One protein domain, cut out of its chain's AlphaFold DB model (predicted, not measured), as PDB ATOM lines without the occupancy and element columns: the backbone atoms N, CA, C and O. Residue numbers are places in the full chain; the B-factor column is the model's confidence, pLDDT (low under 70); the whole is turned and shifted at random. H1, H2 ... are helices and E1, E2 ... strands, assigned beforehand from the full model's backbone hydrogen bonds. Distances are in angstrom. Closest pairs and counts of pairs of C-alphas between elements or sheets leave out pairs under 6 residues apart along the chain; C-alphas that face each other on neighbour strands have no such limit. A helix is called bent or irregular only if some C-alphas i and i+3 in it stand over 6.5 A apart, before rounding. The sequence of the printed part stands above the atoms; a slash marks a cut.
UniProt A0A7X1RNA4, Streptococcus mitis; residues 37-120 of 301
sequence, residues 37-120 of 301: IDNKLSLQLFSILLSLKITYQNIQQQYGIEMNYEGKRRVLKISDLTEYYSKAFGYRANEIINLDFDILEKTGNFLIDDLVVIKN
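What this domain is: This is residues 37 to 120 of the 301 residues of a protein of Streptococcus mitis (UniProt A0A7X1RNA4). One long helix, H1, runs along the longest axis, and the bent helix H2 makes a V whose two arms close a loose triangle with it: H2a leads away from the last residues of H1 and H2b folds back towards its middle. A small hairpin of two strands, E1 and E2, sits at the end of H1 where H2a begins; residues 38 to 44, of which 40 to 44 belong to H1, stick out at the other end, and E3 lies far out towards the hairpin's end of the long axis. The printed part has 84 residues, with two named helices and three named strands in the order H1, E1, E2, H2, E3; the sheet, E1 - E2, is antiparallel, and the class is mostly helix. The whole is loose, with a radius of gyration of the C-alphas of 14.8 A, and elongated, spanning 51 by 32 by 19 A.

How they stand to each other: H1, residues 40 to 63, is followed by a tight link and the hairpin of E1, residues 65 to 68, and E2, residues 72 to 75. These strands are antiparallel at 140 degrees; N 65 and O 75 are 2.8 A apart and N 67 and O 73 2.9 A, within hydrogen-bond range. The closest C-alphas of H1 and E2, those of Gln 60 and Arg 74, are 7.0 A apart. H2, residues 78 to 107, was assigned as one helix by its hydrogen bonds but is bent: C-alphas 88 and 91 are 9.6 A apart, between the arms H2a, residues 78 to 88, and H2b, residues 91 to 107. H2b is itself irregular, with C-alphas 91 and 94 7.6 A apart. H1, with residues 59 to 63 alone, and H2a only just touch, with 3 pairs of C-alphas within 8 A, the closest being Tyr 63 and Asp 80 at 6.3 A. They run opposite ways at a steep tilt of 69.8 degrees, only just short of about perpendicular. H2b, with residues 92 to 97 alone, touches H2a at a steep tilt of 61 degrees, opposite ways; the closest C-alphas are Tyr 85 and Ala 93, 4.9 A apart. H1 and H2b are close but not clearly touching, the C-alphas of Leu 52 and Asp 100 being closest at 7.4 A. E3, residues 116 to 119, pairs with no named strand and is apart from H1, E1 and both arms. Every O i to N i+4 pair is within hydrogen-bond range in H1 and H2a; in H2b 12 of 13 are.

Where its parts are: H1 is 34.8 A long, from C-alpha 40 at (32.260, 10.869, 42.599) to C-alpha 63 at (40.577, 44.580, 40.325). H2a measures 15.7 A and H2b 26.3 A. E3 ends at C-alpha 119, (33.415, 55.903, 57.850).

The domain as a whole: The two C-alphas farthest apart, those of Asp 38 and Asn 120, are 52.4 A apart. The printed part has no cut, and no link is long. The mean pLDDT of the printed part is 77.2; residues 37 to 48, 103, 106, 108 and 110 to 112 are under 70.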
ATOM      1  N   ILE A  37      37.222  10.578  50.050       46.72
ATOM      2  CA  ILE A  37      36.105  11.071  49.250       46.72
ATOM      3  C   ILE A  37      35.426   9.865  48.599       46.72
ATOM      4  O   ILE A  37      35.743   9.482  47.476       46.72
ATOM      5  N   ASP A  38      34.496   9.250  49.324       43.91
ATOM      6  CA  ASP A  38      33.910   7.950  48.960       43.91
ATOM      7  C   ASP A  38      32.922   8.014  47.772       43.91
ATOM      8  O   ASP A  38      32.394   6.991  47.337       43.91
ATOM      9  N   ASN A  39      32.658   9.203  47.212       51.66
ATOM     10  CA  ASN A  39      31.686   9.393  46.133       51.66
ATOM     11  C   ASN A  39      32.167  10.397  45.068       51.66
ATOM     12  O   ASN A  39      32.633  11.494  45.375       51.66
ATOM     13  N   LYS A  40      31.972  10.047  43.789       53.97
ATOM     14  CA  LYS A  40      32.260  10.869  42.599       53.97
ATOM     15  C   LYS A  40      31.667  12.283  42.684       53.97
ATOM     16  O   LYS A  40      32.295  13.226  42.210       53.97
ATOM     17  N   LEU A  41      30.486  12.429  43.287       53.19
ATOM     18  CA  LEU A  41      29.824  13.725  43.488       53.19
ATOM     19  C   LEU A  41      30.658  14.679  44.353       53.19
ATOM     20  O   LEU A  41      30.746  15.867  44.063       53.19
ATOM     21  N   SER A  42      31.331  14.155  45.372       55.75
ATOM     22  CA  SER A  42      32.135  14.953  46.295       55.75
ATOM     23  C   SER A  42      33.430  15.462  45.646       55.75
ATOM     24  O   SER A  42      33.846  16.584  45.918       55.75
ATOM     25  N   LEU A  43      34.028  14.697  44.720       60.56
ATOM     26  CA  LEU A  43      35.141  15.183  43.889       60.56
ATOM     27  C   LEU A  43      34.689  16.282  42.919       60.56
ATOM     28  O   LEU A  43      35.395  17.273  42.751       60.56
ATOM     29  N   GLN A  44      33.509  16.132  42.306       57.97
ATOM     30  CA  GLN A  44      32.942  17.156  41.418       57.97
ATOM     31  C   GLN A  44      32.703  18.470  42.167       57.97
ATOM     32  O   GLN A  44      33.099  19.528  41.683       57.97
ATOM     33  N   LEU A  45      32.114  18.391  43.361       63.25
ATOM     34  CA  LEU A  45      31.894  19.548  44.220       63.25
ATOM     35  C   LEU A  45      33.218  20.216  44.618       63.25
ATOM     36  O   LEU A  45      33.350  21.430  44.502       63.25
ATOM     37  N   PHE A  46      34.224  19.426  45.008       69.38
ATOM     38  CA  PHE A  46      35.552  19.940  45.346       69.38
ATOM     39  C   PHE A  46      36.211  20.688  44.176       69.38
ATOM     40  O   PHE A  46      36.746  21.779  44.368       69.38
ATOM     41  N   SER A  47      36.144  20.148  42.954       64.19
ATOM     42  CA  SER A  47      36.698  20.817  41.769       64.19
ATOM     43  C   SER A  47      35.994  22.139  41.455       64.19
ATOM     44  O   SER A  47      36.665  23.105  41.090       64.19
ATOM     45  N   ILE A  48      34.669  22.197  41.621       67.25
ATOM     46  CA  ILE A  48      33.897  23.437  41.454       67.25
ATOM     47  C   ILE A  48      34.351  24.475  42.485       67.25
ATOM     48  O   ILE A  48      34.725  25.581  42.104       67.25
ATOM     49  N   LEU A  49      34.410  24.108  43.768       73.31
ATOM     50  CA  LEU A  49      34.848  25.009  44.841       73.31
ATOM     51  C   LEU A  49      36.282  25.515  44.632       73.31
ATOM     52  O   LEU A  49      36.561  26.698  44.837       73.31
ATOM     53  N   LEU A  50      37.189  24.650  44.170       75.62
ATOM     54  CA  LEU A  50      38.558  25.042  43.836       75.62
ATOM     55  C   LEU A  50      38.588  26.044  42.674       75.62
ATOM     56  O   LEU A  50      39.302  27.044  42.744       75.62
ATOM     57  N   SER A  51      37.790  25.803  41.628       72.50
ATOM     58  CA  SER A  51      37.656  26.731  40.504       72.50
ATOM     59  C   SER A  51      37.123  28.088  40.967       72.50
ATOM     60  O   SER A  51      37.686  29.110  40.588       72.50
ATOM     61  N   LEU A  52      36.099  28.111  41.825       75.88
ATOM     62  CA  LEU A  52      35.548  29.345  42.395       75.88
ATOM     63  C   LEU A  52      36.601  30.118  43.196       75.88
ATOM     64  O   LEU A  52      36.754  31.327  43.009       75.88
ATOM     65  N   LYS A  53      37.388  29.427  44.033       81.19
ATOM     66  CA  LYS A  53      38.455  30.066  44.817       81.19
ATOM     67  C   LYS A  53      39.523  30.698  43.927       81.19
ATOM     68  O   LYS A  53      39.929  31.831  44.183       81.19
ATOM     69  N   ILE A  54      39.961  29.988  42.887       76.25
ATOM     70  CA  ILE A  54      40.961  30.489  41.933       76.25
ATOM     71  C   ILE A  54      40.404  31.683  41.153       76.25
ATOM     72  O   ILE A  54      41.088  32.696  41.013       76.25
ATOM     73  N   THR A  55      39.159  31.598  40.676       78.88
ATOM     74  CA  THR A  55      38.488  32.710  39.993       78.88
ATOM     75  C   THR A  55      38.455  33.947  40.884       78.88
ATOM     76  O   THR A  55      38.913  35.006  40.460       78.88
ATOM     77  N   TYR A  56      38.022  33.818  42.140       82.00
ATOM     78  CA  TYR A  56      37.981  34.946  43.071       82.00
ATOM     79  C   TYR A  56      39.369  35.548  43.340       82.00
ATOM     80  O   TYR A  56      39.526  36.768  43.323       82.00
ATOM     81  N   GLN A  57      40.403  34.715  43.506       81.50
ATOM     82  CA  GLN A  57      41.786  35.188  43.646       81.50
ATOM     83  C   GLN A  57      42.251  35.979  42.417       81.50
ATOM     84  O   GLN A  57      42.877  37.029  42.567       81.50
ATOM     85  N   ASN A  58      41.916  35.519  41.211       81.88
ATOM     86  CA  ASN A  58      42.249  36.226  39.975       81.88
ATOM     87  C   ASN A  58      41.536  37.582  39.890       81.88
ATOM     88  O   ASN A  58      42.163  38.580  39.533       81.88
ATOM     89  N   ILE A  59      40.254  37.638  40.267       85.12
ATOM     90  CA  ILE A  59      39.489  38.891  40.317       85.12
ATOM     91  C   ILE A  59      40.140  39.861  41.308       85.12
ATOM     92  O   ILE A  59      40.415  41.007  40.959       85.12
ATOM     93  N   GLN A  60      40.471  39.400  42.516       85.12
ATOM     94  CA  GLN A  60      41.113  40.223  43.543       85.12
ATOM     95  C   GLN A  60      42.508  40.719  43.123       85.12
ATOM     96  O   GLN A  60      42.913  41.815  43.506       85.12
ATOM     97  N   GLN A  61      43.256  39.951  42.331       86.00
ATOM     98  CA  GLN A  61      44.544  40.399  41.793       86.00
ATOM     99  C   GLN A  61      44.388  41.476  40.717       86.00
ATOM    100  O   GLN A  61      45.184  42.415  40.692       86.00
ATOM    101  N   GLN A  62      43.388  41.339  39.845       86.81
ATOM    102  CA  GLN A  62      43.168  42.249  38.717       86.81
ATOM    103  C   GLN A  62      42.472  43.551  39.121       86.81
ATOM    104  O   GLN A  62      42.861  44.615  38.648       86.81
ATOM    105  N   TYR A  63      41.460  43.462  39.982       88.19
ATOM    106  CA  TYR A  63      40.577  44.580  40.325       88.19
ATOM    107  C   TYR A  63      40.710  45.031  41.784       88.19
ATOM    108  O   TYR A  63      40.231  46.101  42.145       88.19
ATOM    109  N   GLY A  64      41.359  44.236  42.639       88.12
ATOM    110  CA  GLY A  64      41.458  44.548  44.059       88.12
ATOM    111  C   GLY A  64      42.288  45.799  44.335       88.12
ATOM    112  O   GLY A  64      43.395  45.970  43.822       88.12
ATOM    113  N   ILE A  65      41.765  46.649  45.213       88.88
ATOM    114  CA  ILE A  65      42.395  47.891  45.653       88.88
ATOM    115  C   ILE A  65      43.110  47.625  46.976       88.88
ATOM    116  O   ILE A  65      42.533  47.060  47.906       88.88
ATOM    117  N   GLU A  66      44.372  48.040  47.081       88.94
ATOM    118  CA  GLU A  66      45.075  48.010  48.362       88.94
ATOM    119  C   GLU A  66      44.540  49.106  49.283       88.94
ATOM    120  O   GLU A  66      44.595  50.296  48.971       88.94
ATOM    121  N   MET A  67      44.034  48.690  50.439       86.12
ATOM    122  CA  MET A  67      43.577  49.577  51.498       86.12
ATOM    123  C   MET A  67      44.315  49.265  52.795       86.12
ATOM    124  O   MET A  67      44.667  48.119  53.086       86.12
ATOM    125  N   ASN A  68      44.547  50.312  53.584       84.12
ATOM    126  CA  ASN A  68      45.110  50.179  54.918       84.12
ATOM    127  C   ASN A  68      43.973  50.028  55.938       84.12
ATOM    128  O   ASN A  68      43.474  51.023  56.459       84.12
ATOM    129  N   TYR A  69      43.552  48.790  56.192       81.38
ATOM    130  CA  TYR A  69      42.633  48.434  57.273       81.38
ATOM    131  C   TYR A  69      43.042  47.058  57.813       81.38
ATOM    132  O   TYR A  69      43.211  46.100  57.064       81.38
ATOM    133  N   GLU A  70      43.278  46.977  59.125       78.38
ATOM    134  CA  GLU A  70      43.868  45.783  59.754       78.38
ATOM    135  C   GLU A  70      45.184  45.320  59.094       78.38
ATOM    136  O   GLU A  70      45.440  44.125  58.927       78.38
ATOM    137  N   GLY A  71      46.008  46.292  58.692       84.19
ATOM    138  CA  GLY A  71      47.187  46.086  57.854       84.19
ATOM    139  C   GLY A  71      46.921  46.429  56.387       84.19
ATOM    140  O   GLY A  71      45.905  47.026  56.037       84.19
ATOM    141  N   LYS A  72      47.864  46.073  55.509       85.38
ATOM    142  CA  LYS A  72      47.684  46.221  54.060       85.38
ATOM    143  C   LYS A  72      46.898  45.026  53.536       85.38
ATOM    144  O   LYS A  72      47.431  43.917  53.494       85.38
ATOM    145  N   ARG A  73      45.651  45.251  53.131       85.31
ATOM    146  CA  ARG A  73      44.773  44.223  52.555       85.31
ATOM    147  C   ARG A  73      44.267  44.663  51.185       85.31
ATOM    148  O   ARG A  73      44.084  45.852  50.939       85.31
ATOM    149  N   ARG A  74      44.027  43.697  50.293       86.75
ATOM    150  CA  ARG A  74      43.354  43.935  49.007       86.75
ATOM    151  C   ARG A  74      41.863  43.728  49.172       86.75
ATOM    152  O   ARG A  74      41.442  42.625  49.511       86.75
ATOM    153  N   VAL A  75      41.081  44.762  48.912       86.88
ATOM    154  CA  VAL A  75      39.616  44.688  48.912       86.88
ATOM    155  C   VAL A  75      39.088  44.739  47.500       86.88
ATOM    156  O   VAL A  75      39.678  45.379  46.633       86.88
ATOM    157  N   LEU A  76      37.966  44.073  47.287       88.75
ATOM    158  CA  LEU A  76      37.257  44.071  46.023       88.75
ATOM    159  C   LEU A  76      35.948  44.838  46.201       88.75
ATOM    160  O   LEU A  76      35.237  44.598  47.180       88.75
ATOM    161  N   LYS A  77      35.614  45.750  45.282       87.06
ATOM    162  CA  LYS A  77      34.276  46.350  45.285       87.06
ATOM    163  C   LYS A  77      33.293  45.387  44.633       87.06
ATOM    164  O   LYS A  77      33.629  44.685  43.683       87.06
ATOM    165  N   ILE A  78      32.045  45.420  45.090       82.81
ATOM    166  CA  ILE A  78      30.959  44.622  44.501       82.81
ATOM    167  C   ILE A  78      30.798  44.942  43.004       82.81
ATOM    168  O   ILE A  78      30.606  44.037  42.199       82.81
ATOM    169  N   SER A  79      30.965  46.210  42.610       86.50
ATOM    170  CA  SER A  79      30.936  46.635  41.204       86.50
ATOM    171  C   SER A  79      31.969  45.918  40.336       86.50
ATOM    172  O   SER A  79      31.673  45.570  39.196       86.50
ATOM    173  N   ASP A  80      33.162  45.677  40.879       89.44
ATOM    174  CA  ASP A  80      34.280  45.093  40.140       89.44
ATOM    175  C   ASP A  80      34.047  43.595  39.896       89.44
ATOM    176  O   ASP A  80      34.412  43.056  38.850       89.44
ATOM    177  N   LEU A  81      33.375  42.930  40.846       84.50
ATOM    178  CA  LEU A  81      32.891  41.564  40.679       84.50
ATOM    179  C   LEU A  81      31.909  41.508  39.501       84.50
ATOM    180  O   LEU A  81      32.129  40.758  38.550       84.50
ATOM    181  N   THR A  82      30.875  42.352  39.509       85.44
ATOM    182  CA  THR A  82      29.880  42.409  38.426       85.44
ATOM    183  C   THR A  82      30.520  42.741  37.076       85.44
ATOM    184  O   THR A  82      30.159  42.143  36.058       85.44
ATOM    185  N   GLU A  83      31.503  43.643  37.047       88.00
ATOM    186  CA  GLU A  83      32.254  43.984  35.835       88.00
ATOM    187  C   GLU A  83      33.025  42.774  35.284       88.00
ATOM    188  O   GLU A  83      32.972  42.506  34.078       88.00
ATOM    189  N   TYR A  84      33.696  42.010  36.150       87.12
ATOM    190  CA  TYR A  84      34.404  40.799  35.741       87.12
ATOM    191  C   TYR A  84      33.459  39.767  35.117       87.12
ATOM    192  O   TYR A  84      33.721  39.303  34.004       87.12
ATOM    193  N   TYR A  85      32.351  39.432  35.790       82.12
ATOM    194  CA  TYR A  85      31.388  38.455  35.266       82.12
ATOM    195  C   TYR A  85      30.766  38.936  33.952       82.12
ATOM    196  O   TYR A  85      30.622  38.147  33.016       82.12
ATOM    197  N   SER A  86      30.480  40.234  33.836       85.12
ATOM    198  CA  SER A  86      29.970  40.841  32.600       85.12
ATOM    199  C   SER A  86      30.951  40.682  31.438       85.12
ATOM    200  O   SER A  86      30.553  40.289  30.341       85.12
ATOM    201  N   LYS A  87      32.250  40.916  31.672       82.75
ATOM    202  CA  LYS A  87      33.299  40.725  30.656       82.75
ATOM    203  C   LYS A  87      33.526  39.253  30.305       82.75
ATOM    204  O   LYS A  87      33.759  38.940  29.142       82.75
ATOM    205  N   ALA A  88      33.490  38.365  31.296       79.12
ATOM    206  CA  ALA A  88      33.800  36.950  31.112       79.12
ATOM    207  C   ALA A  88      32.645  36.155  30.479       79.12
ATOM    208  O   ALA A  88      32.894  35.244  29.688       79.12
ATOM    209  N   PHE A  89      31.396  36.497  30.807       76.75
ATOM    210  CA  PHE A  89      30.220  35.686  30.477       76.75
ATOM    211  C   PHE A  89      29.118  36.434  29.714       76.75
ATOM    212  O   PHE A  89      28.117  35.827  29.319       76.75
ATOM    213  N   GLY A  90      29.285  37.737  29.468       84.00
ATOM    214  CA  GLY A  90      28.346  38.542  28.690       84.00
ATOM    215  C   GLY A  90      26.945  38.558  29.303       84.00
ATOM    216  O   GLY A  90      26.776  38.800  30.495       84.00
ATOM    217  N   TYR A  91      25.925  38.264  28.491       81.56
ATOM    218  CA  TYR A  91      24.515  38.299  28.907       81.56
ATOM    219  C   TYR A  91      24.167  37.313  30.035       81.56
ATOM    220  O   TYR A  91      23.154  37.492  30.703       81.56
ATOM    221  N   ARG A  92      25.002  36.289  30.271       75.31
ATOM    222  CA  ARG A  92      24.792  35.282  31.324       75.31
ATOM    223  C   ARG A  92      25.467  35.626  32.647       75.31
ATOM    224  O   ARG A  92      25.438  34.814  33.564       75.31
ATOM    225  N   ALA A  93      26.084  36.801  32.760       76.75
ATOM    226  CA  ALA A  93      26.830  37.206  33.949       76.75
ATOM    227  C   ALA A  93      26.006  37.088  35.240       76.75
ATOM    228  O   ALA A  93      26.463  36.458  36.188       76.75
ATOM    229  N   ASN A  94      24.777  37.616  35.241       75.38
ATOM    230  CA  ASN A  94      23.893  37.582  36.409       75.38
ATOM    231  C   ASN A  94      23.414  36.162  36.754       75.38
ATOM    232  O   ASN A  94      23.239  35.837  37.921       75.38
ATOM    233  N   GLU A  95      23.219  35.294  35.760       75.69
ATOM    234  CA  GLU A  95      22.866  33.893  36.020       75.69
ATOM    235  C   GLU A  95      24.026  33.160  36.697       75.69
ATOM    236  O   GLU A  95      23.827  32.432  37.665       75.69
ATOM    237  N   ILE A  96      25.246  33.356  36.188       75.56
ATOM    238  CA  ILE A  96      26.433  32.638  36.658       75.56
ATOM    239  C   ILE A  96      26.868  33.139  38.031       75.56
ATOM    240  O   ILE A  96      27.159  32.320  38.893       75.56
ATOM    241  N   ILE A  97      26.855  34.454  38.269       79.81
ATOM    242  CA  ILE A  97      27.205  35.003  39.584       79.81
ATOM    243  C   ILE A  97      26.249  34.489  40.674       79.81
ATOM    244  O   ILE A  97      26.705  34.113  41.749       79.81
ATOM    245  N   ASN A  98      24.946  34.388  40.377       77.88
ATOM    246  CA  ASN A  98      23.953  33.844  41.306       77.88
ATOM    247  C   ASN A  98      24.178  32.348  41.550       77.88
ATOM    248  O   ASN A  98      24.174  31.914  42.695       77.88
ATOM    249  N   LEU A  99      24.440  31.569  40.494       73.56
ATOM    250  CA  LEU A  99      24.777  30.147  40.629       73.56
ATOM    251  C   LEU A  99      26.032  29.932  41.482       73.56
ATOM    252  O   LEU A  99      26.061  29.031  42.319       73.56
ATOM    253  N   ASP A 100      27.061  30.754  41.287       79.00
ATOM    254  CA  ASP A 100      28.295  30.673  42.059       79.00
ATOM    255  C   ASP A 100      28.031  30.992  43.540       79.00
ATOM    256  O   ASP A 100      28.501  30.255  44.410       79.00
ATOM    257  N   PHE A 101      27.219  32.013  43.843       78.38
ATOM    258  CA  PHE A 101      26.785  32.309  45.213       78.38
ATOM    259  C   PHE A 101      25.937  31.187  45.833       78.38
ATOM    260  O   PHE A 101      26.212  30.793  46.967       78.38
ATOM    261  N   ASP A 102      24.995  30.605  45.090       71.12
ATOM    262  CA  ASP A 102      24.161  29.490  45.562       71.12
ATOM    263  C   ASP A 102      25.005  28.261  45.936       71.12
ATOM    264  O   ASP A 102      24.745  27.581  46.935       71.12
ATOM    265  N   ILE A 103      26.031  27.946  45.134       69.81
ATOM    266  CA  ILE A 103      26.952  26.833  45.410       69.81
ATOM    267  C   ILE A 103      27.740  27.108  46.694       69.81
ATOM    268  O   ILE A 103      27.899  26.216  47.532       69.81
ATOM    269  N   LEU A 104      28.238  28.329  46.860       75.50
ATOM    270  CA  LEU A 104      28.993  28.743  48.040       75.50
ATOM    271  C   LEU A 104      28.141  28.656  49.310       75.50
ATOM    272  O   LEU A 104      28.561  28.022  50.282       75.50
ATOM    273  N   GLU A 105      26.917  29.177  49.264       71.38
ATOM    274  CA  GLU A 105      25.966  29.124  50.376       71.38
ATOM    275  C   GLU A 105      25.623  27.677  50.755       71.38
ATOM    276  O   GLU A 105      25.821  27.266  51.902       71.38
ATOM    277  N   LYS A 106      25.193  26.852  49.788       68.94
ATOM    278  CA  LYS A 106      24.794  25.452  50.044       68.94
ATOM    279  C   LYS A 106      25.932  24.570  50.548       68.94
ATOM    280  O   LYS A 106      25.674  23.509  51.116       68.94
ATOM    281  N   THR A 107      27.180  24.972  50.320       70.94
ATOM    282  CA  THR A 107      28.365  24.237  50.780       70.94
ATOM    283  C   THR A 107      28.990  24.819  52.045       70.94
ATOM    284  O   THR A 107      29.951  24.237  52.549       70.94
ATOM    285  N   GLY A 108      28.471  25.938  52.562       69.31
ATOM    286  CA  GLY A 108      29.038  26.639  53.715       69.31
ATOM    287  C   GLY A 108      30.416  27.254  53.450       69.31
ATOM    288  O   GLY A 108      31.175  27.476  54.392       69.31
ATOM    289  N   ASN A 109      30.770  27.499  52.184       71.69
ATOM    290  CA  ASN A 109      32.028  28.143  51.814       71.69
ATOM    291  C   ASN A 109      31.773  29.622  51.544       71.69
ATOM    292  O   ASN A 109      31.216  29.976  50.514       71.69
ATOM    293  N   PHE A 110      32.228  30.498  52.431       67.62
ATOM    294  CA  PHE A 110      32.110  31.940  52.226       67.62
ATOM    295  C   PHE A 110      33.374  32.483  51.544       67.62
ATOM    296  O   PHE A 110      34.490  32.223  51.989       67.62
ATOM    297  N   LEU A 111      33.206  33.223  50.439       66.00
ATOM    298  CA  LEU A 111      34.303  33.946  49.765       66.00
ATOM    299  C   LEU A 111      34.523  35.358  50.322       66.00
ATOM    300  O   LEU A 111      35.532  35.992  50.013       66.00
ATOM    301  N   ILE A 112      33.571  35.856  51.109       69.81
ATOM    302  CA  ILE A 112      33.627  37.175  51.728       69.81
ATOM    303  C   ILE A 112      34.195  36.987  53.132       69.81
ATOM    304  O   ILE A 112      33.492  36.535  54.030       69.81
ATOM    305  N   ASP A 113      35.478  37.308  53.295       73.00
ATOM    306  CA  ASP A 113      36.157  37.250  54.594       73.00
ATOM    307  C   ASP A 113      35.712  38.401  55.513       73.00
ATOM    308  O   ASP A 113      35.635  38.245  56.728       73.00
ATOM    309  N   ASP A 114      35.452  39.575  54.928       77.19
ATOM    310  CA  ASP A 114      35.072  40.789  55.643       77.19
ATOM    311  C   ASP A 114      34.368  41.778  54.701       77.19
ATOM    312  O   ASP A 114      34.622  41.791  53.491       77.19
ATOM    313  N   LEU A 115      33.519  42.637  55.263       84.88
ATOM    314  CA  LEU A 115      32.892  43.747  54.556       84.88
ATOM    315  C   LEU A 115      33.472  45.061  55.080       84.88
ATOM    316  O   LEU A 115      33.450  45.337  56.276       84.88
ATOM    317  N   VAL A 116      33.999  45.883  54.173       87.38
ATOM    318  CA  VAL A 116      34.621  47.165  54.519       87.38
ATOM    319  C   VAL A 116      33.689  48.304  54.141       87.38
ATOM    320  O   VAL A 116      33.278  48.421  52.986       87.38
ATOM    321  N   VAL A 117      33.402  49.176  55.104       87.56
ATOM    322  CA  VAL A 117      32.638  50.412  54.895       87.56
ATOM    323  C   VAL A 117      33.541  51.630  55.059       87.56
ATOM    324  O   VAL A 117      34.550  51.590  55.763       87.56
ATOM    325  N   ILE A 118      33.193  52.736  54.401       86.56
ATOM    326  CA  ILE A 118      33.914  54.004  54.544       86.56
ATOM    327  C   ILE A 118      33.212  54.831  55.620       86.56
ATOM    328  O   ILE A 118      32.096  55.299  55.414       86.56
ATOM    329  N   LYS A 119      33.881  55.044  56.755       85.31
ATOM    330  CA  LYS A 119      33.415  55.903  57.850       85.31
ATOM    331  C   LYS A 119      34.371  57.079  58.000       85.31
ATOM    332  O   LYS A 119      35.566  56.872  58.191       85.31
ATOM    333  N   ASN A 120      33.869  58.312  57.909       87.56
ATOM    334  CA  ASN A 120      34.683  59.536  58.003       87.56
ATOM    335  C   ASN A 120      35.914  59.504  57.070       87.56
ATOM    336  O   ASN A 120      37.045  59.722  57.503       87.56
TER     337      ASN A 120